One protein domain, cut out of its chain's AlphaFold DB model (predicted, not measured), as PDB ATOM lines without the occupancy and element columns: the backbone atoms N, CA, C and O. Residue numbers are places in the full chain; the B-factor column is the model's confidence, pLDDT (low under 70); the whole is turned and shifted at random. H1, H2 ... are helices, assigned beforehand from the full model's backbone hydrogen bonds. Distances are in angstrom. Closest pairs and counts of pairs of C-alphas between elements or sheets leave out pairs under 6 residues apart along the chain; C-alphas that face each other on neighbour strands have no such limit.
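Overview. This is residues 542 to 585 of the 587 residues of a protein of Bagarius yarrelli (UniProt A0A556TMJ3). Three helices are strung one after another along an extended chain, with the longest, H3, at one end, H1 at the other, and the short H2 in the middle at the top of a wide, shallow arch. The helices are not packed on one another, and there is no core; H1 and nearly the whole of H3 stand free as two arms. The printed part has 44 residues, with three named helices in the order H1, H2, H3 and no named strand, and its class is all helix. The whole is extended, a rod with a radius of gyration of the C-alphas of 17.5 A and spans of 56 by 19 by 12 A.

Along the chain. H3, the longest helix, covers residues 571 to 585 and measures 20.8 A from first to last C-alpha. It begins at C-alpha 571 at (77.871, 7.718, 60.156) and ends at C-alpha 585 at (94.374, 17.069, 68.791). H2 covers residues 557 to 562 and measures 8.6 A. H1 covers residues 542 to 552 and measures 15.3 A, starting from C-alpha 542 at (65.410, 7.592, 21.986).

Arrangement. H3 touches no helix, and it is apart from H2 and from H1. H2 and H1 are apart too. Residues 542 to 554, of which 542 to 552 belong to H1, stand free. Residues 570 to 576, of which 571 to 576 belong to H3, stand free, as do residues 578 to 585 of H3. In H1, H2 and H3 every backbone O i to N i+4 pair is within hydrogen-bond range.

Size, cuts and confidence. The two C-alphas farthest apart, those of Arg 542 and Lys 584, are 56.1 A apart. The printed part has no cut. The link from H2 to H3, of 8 residues, is short but not tight, and the link from H1 to H2, of 4 residues, is tight. The mean pLDDT of the printed part is 84.3, and one printed residue, Arg 568, is under 70.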
ATOM      1  N   ARG A 542      64.365   8.637  21.903       79.38
ATOM      2  CA  ARG A 542      65.410   7.592  21.986       79.38
ATOM      3  C   ARG A 542      66.580   8.017  22.899       79.38
ATOM      4  O   ARG A 542      67.044   7.231  23.729       79.38
ATOM      5  N   ARG A 543      67.029   9.281  22.817       81.56
ATOM      6  CA  ARG A 543      68.070   9.859  23.702       81.56
ATOM      7  C   ARG A 543      67.610  10.029  25.158       81.56
ATOM      8  O   ARG A 543      68.395   9.754  26.068       81.56
ATOM      9  N   ARG A 544      66.369  10.473  25.398       87.12
ATOM     10  CA  ARG A 544      65.787  10.630  26.744       87.12
ATOM     11  C   ARG A 544      65.622   9.285  27.440       87.12
ATOM     12  O   ARG A 544      65.990   9.168  28.605       87.12
ATOM     13  N   ASP A 545      65.139   8.279  26.727       86.44
ATOM     14  CA  ASP A 545      64.864   6.956  27.288       86.44
ATOM     15  C   ASP A 545      66.173   6.215  27.575       86.44
ATOM     16  O   ASP A 545      66.349   5.648  28.651       86.44
ATOM     17  N   THR A 546      67.173   6.364  26.696       87.25
ATOM     18  CA  THR A 546      68.559   5.949  26.972       87.25
ATOM     19  C   THR A 546      69.108   6.599  28.251       87.25
ATOM     20  O   THR A 546      69.782   5.935  29.042       87.25
ATOM     21  N   LEU A 547      68.826   7.885  28.500       80.75
ATOM     22  CA  LEU A 547      69.217   8.552  29.746       80.75
ATOM     23  C   LEU A 547      68.423   8.030  30.955       80.75
ATOM     24  O   LEU A 547      69.022   7.804  32.003       80.75
ATOM     25  N   ALA A 548      67.118   7.791  30.819       83.50
ATOM     26  CA  ALA A 548      66.281   7.229  31.879       83.50
ATOM     27  C   ALA A 548      66.764   5.829  32.296       83.50
ATOM     28  O   ALA A 548      66.969   5.585  33.483       83.50
ATOM     29  N   ILE A 549      67.066   4.955  31.331       81.50
ATOM     30  CA  ILE A 549      67.653   3.626  31.562       81.50
ATOM     31  C   ILE A 549      69.026   3.750  32.244       81.50
ATOM     32  O   ILE A 549      69.290   3.066  33.231       81.50
ATOM     33  N   LYS A 550      69.893   4.669  31.794       82.19
ATOM     34  CA  LYS A 550      71.213   4.915  32.416       82.19
ATOM     35  C   LYS A 550      71.135   5.511  33.829       82.19
ATOM     36  O   LYS A 550      72.092   5.367  34.587       82.19
ATOM     37  N   LEU A 551      70.037   6.177  34.186       79.00
ATOM     38  CA  LEU A 551      69.790   6.687  35.538       79.00
ATOM     39  C   LEU A 551      69.133   5.635  36.443       79.00
ATOM     40  O   LEU A 551      69.503   5.553  37.610       79.00
ATOM     41  N   GLY A 552      68.224   4.811  35.912       78.62
ATOM     42  CA  GLY A 552      67.608   3.688  36.630       78.62
ATOM     43  C   GLY A 552      68.594   2.554  36.925       78.62
ATOM     44  O   GLY A 552      68.618   2.036  38.035       78.62
ATOM     45  N   ASN A 553      69.489   2.245  35.983       81.56
ATOM     46  CA  ASN A 553      70.548   1.241  36.145       81.56
ATOM     47  C   ASN A 553      71.751   1.745  36.970       81.56
ATOM     48  O   ASN A 553      72.802   1.101  36.989       81.56
ATOM     49  N   ARG A 554      71.648   2.907  37.629       85.25
ATOM     50  CA  ARG A 554      72.704   3.414  38.508       85.25
ATOM     51  C   ARG A 554      72.634   2.666  39.847       85.25
ATOM     52  O   ARG A 554      71.659   2.868  40.570       85.25
ATOM     53  N   PRO A 555      73.653   1.868  40.222       82.88
ATOM     54  CA  PRO A 555      73.605   1.084  41.451       82.88
ATOM     55  C   PRO A 555      73.445   1.995  42.671       82.88
ATOM     56  O   PRO A 555      74.054   3.070  42.755       82.88
ATOM     57  N   SER A 556      72.600   1.576  43.612       81.75
ATOM     58  CA  SER A 556      72.259   2.408  44.770       81.75
ATOM     59  C   SER A 556      73.453   2.564  45.722       81.75
ATOM     60  O   SER A 556      74.345   1.719  45.762       81.75
ATOM     61  N   LYS A 557      73.474   3.614  46.560       81.81
ATOM     62  CA  LYS A 557      74.537   3.789  47.575       81.81
ATOM     63  C   LYS A 557      74.678   2.545  48.470       81.81
ATOM     64  O   LYS A 557      75.793   2.086  48.690       81.81
ATOM     65  N   LYS A 558      73.547   1.971  48.898       78.75
ATOM     66  CA  LYS A 558      73.464   0.751  49.721       78.75
ATOM     67  C   LYS A 558      73.994  -0.492  48.995       78.75
ATOM     68  O   LYS A 558      74.622  -1.340  49.615       78.75
ATOM     69  N   GLU A 559      73.774  -0.580  47.686       82.94
ATOM     70  CA  GLU A 559      74.242  -1.673  46.826       82.94
ATOM     71  C   GLU A 559      75.745  -1.562  46.516       82.94
ATOM     72  O   GLU A 559      76.448  -2.567  46.499       82.94
ATOM     73  N   LEU A 560      76.274  -0.348  46.327       83.31
ATOM     74  CA  LEU A 560      77.719  -0.104  46.216       83.31
ATOM     75  C   LEU A 560      78.446  -0.422  47.532       83.31
ATOM     76  O   LEU A 560      79.545  -0.972  47.516       83.31
ATOM     77  N   GLU A 561      77.810  -0.116  48.663       82.94
ATOM     78  CA  GLU A 561      78.228  -0.507  50.014       82.94
ATOM     79  C   GLU A 561      78.139  -2.021  50.261       82.94
ATOM     80  O   GLU A 561      78.906  -2.575  51.043       82.94
ATOM     81  N   GLU A 562      77.188  -2.718  49.644       81.75
ATOM     82  CA  GLU A 562      77.028  -4.178  49.727       81.75
ATOM     83  C   GLU A 562      78.046  -4.908  48.845       81.75
ATOM     84  O   GLU A 562      78.674  -5.865  49.284       81.75
ATOM     85  N   LYS A 563      78.308  -4.378  47.646       81.38
ATOM     86  CA  LYS A 563      79.317  -4.875  46.697       81.38
ATOM     87  C   LYS A 563      80.757  -4.474  47.055       81.38
ATOM     88  O   LYS A 563      81.655  -4.694  46.250       81.38
ATOM     89  N   ASN A 564      80.983  -3.876  48.231       72.88
ATOM     90  CA  ASN A 564      82.286  -3.396  48.728       72.88
ATOM     91  C   ASN A 564      82.971  -2.310  47.855       72.88
ATOM     92  O   ASN A 564      84.104  -1.924  48.120       72.88
ATOM     93  N   ILE A 565      82.272  -1.761  46.854       84.94
ATOM     94  CA  ILE A 565      82.765  -0.700  45.956       84.94
ATOM     95  C   ILE A 565      82.825   0.651  46.690       84.94
ATOM     96  O   ILE A 565      83.686   1.484  46.406       84.94
ATOM     97  N   LEU A 566      81.922   0.869  47.651       76.25
ATOM     98  CA  LEU A 566      82.001   1.958  48.623       76.25
ATOM     99  C   LEU A 566      82.359   1.390  50.008       76.25
ATOM    100  O   LEU A 566      81.665   0.484  50.476       76.25
ATOM    101  N   PRO A 567      83.374   1.936  50.706       75.19
ATOM    102  CA  PRO A 567      83.636   1.590  52.098       75.19
ATOM    103  C   PRO A 567      82.414   1.877  52.977       75.19
ATOM    104  O   PRO A 567      81.910   3.002  53.001       75.19
ATOM    105  N   ARG A 568      81.958   0.869  53.730       66.38
ATOM    106  CA  ARG A 568      80.825   0.975  54.666       66.38
ATOM    107  C   ARG A 568      81.206   1.692  55.966       66.38
ATOM    108  O   ARG A 568      80.951   1.161  57.041       66.38
ATOM    109  N   THR A 569      81.776   2.896  55.886       72.88
ATOM    110  CA  THR A 569      81.881   3.740  57.082       72.88
ATOM    111  C   THR A 569      80.472   4.148  57.494       72.88
ATOM    112  O   THR A 569      79.836   4.933  56.777       72.88
ATOM    113  N   SER A 570      79.960   3.622  58.606       76.56
ATOM    114  CA  SER A 570      78.693   4.108  59.159       76.56
ATOM    115  C   SER A 570      78.852   5.572  59.583       76.56
ATOM    116  O   SER A 570      79.963   6.037  59.851       76.56
ATOM    117  N   GLU A 571      77.759   6.339  59.653       79.88
ATOM    118  CA  GLU A 571      77.871   7.718  60.156       79.88
ATOM    119  C   GLU A 571      78.301   7.721  61.643       79.88
ATOM    120  O   GLU A 571      78.988   8.651  62.056       79.88
ATOM    121  N   THR A 572      78.023   6.642  62.399       82.56
ATOM    122  CA  THR A 572      78.534   6.418  63.766       82.56
ATOM    123  C   THR A 572      80.052   6.240  63.800       82.56
ATOM    124  O   THR A 572      80.726   7.069  64.400       82.56
ATOM    125  N   GLU A 573      80.620   5.276  63.063       86.31
ATOM    126  CA  GLU A 573      82.073   5.050  62.981       86.31
ATOM    127  C   GLU A 573      82.788   6.321  62.497       86.31
ATOM    128  O   GLU A 573      83.826   6.730  63.013       86.31
ATOM    129  N   ARG A 574      82.193   7.021  61.530       88.62
ATOM    130  CA  ARG A 574      82.714   8.289  61.016       88.62
ATOM    131  C   ARG A 574      82.689   9.411  62.057       88.62
ATOM    132  O   ARG A 574      83.546  10.296  62.013       88.62
ATOM    133  N   GLN A 575      81.713   9.412  62.959       89.19
ATOM    134  CA  GLN A 575      81.608  10.359  64.068       89.19
ATOM    135  C   GLN A 575      82.551   9.972  65.220       89.19
ATOM    136  O   GLN A 575      83.167  10.849  65.821       89.19
ATOM    137  N   GLU A 576      82.752   8.681  65.480       93.38
ATOM    138  CA  GLU A 576      83.761   8.148  66.405       93.38
ATOM    139  C   GLU A 576      85.183   8.477  65.932       93.38
ATOM    140  O   GLU A 576      85.971   9.014  66.704       93.38
ATOM    141  N   GLN A 577      85.501   8.278  64.648       93.56
ATOM    142  CA  GLN A 577      86.779   8.692  64.058       93.56
ATOM    143  C   GLN A 577      87.011  10.204  64.216       93.56
ATOM    144  O   GLN A 577      88.123  10.626  64.535       93.56
ATOM    145  N   ARG A 578      85.973  11.039  64.047       93.75
ATOM    146  CA  ARG A 578      86.058  12.495  64.284       93.75
ATOM    147  C   ARG A 578      86.326  12.830  65.746       93.75
ATOM    148  O   ARG A 578      87.190  13.662  66.006       93.75
ATOM    149  N   GLN A 579      85.627  12.183  66.676       95.44
ATOM    150  CA  GLN A 579      85.850  12.350  68.113       95.44
ATOM    151  C   GLN A 579      87.263  11.905  68.505       95.44
ATOM    152  O   GLN A 579      87.987  12.665  69.135       95.44
ATOM    153  N   LEU A 580      87.711  10.734  68.046       96.06
ATOM    154  CA  LEU A 580      89.051  10.202  68.299       96.06
ATOM    155  C   LEU A 580      90.156  11.114  67.747       96.06
ATOM    156  O   LEU A 580      91.189  11.278  68.393       96.06
ATOM    157  N   ILE A 581      89.954  11.720  66.573       95.75
ATOM    158  CA  ILE A 581      90.865  12.733  66.019       95.75
ATOM    159  C   ILE A 581      90.826  14.015  66.863       95.75
ATOM    160  O   ILE A 581      91.883  14.550  67.176       95.75
ATOM    161  N   GLY A 582      89.646  14.475  67.292       95.94
ATOM    162  CA  GLY A 582      89.495  15.624  68.193       95.94
ATOM    163  C   GLY A 582      90.238  15.434  69.518       95.94
ATOM    164  O   GLY A 582      91.101  16.239  69.861       95.94
ATOM    165  N   CYS A 583      89.994  14.321  70.212       93.94
ATOM    166  CA  CYS A 583      90.661  13.970  71.469       93.94
ATOM    167  C   CYS A 583      92.183  13.795  71.321       93.94
ATOM    168  O   CYS A 583      92.909  14.031  72.277       93.94
ATOM    169  N   LYS A 584      92.681  13.414  70.135       94.44
ATOM    170  CA  LYS A 584      94.125  13.344  69.823       94.44
ATOM    171  C   LYS A 584      94.744  14.689  69.409       94.44
ATOM    172  O   LYS A 584      95.963  14.766  69.269       94.44
ATOM    173  N   LEU A 585      93.931  15.719  69.160       92.06
ATOM    174  CA  LEU A 585      94.374  17.069  68.791       92.06
ATOM    175  C   LEU A 585      94.321  18.062  69.960       92.06
ATOM    176  O   LEU A 585      95.082  19.029  69.949       92.06
TER     177      LEU A 585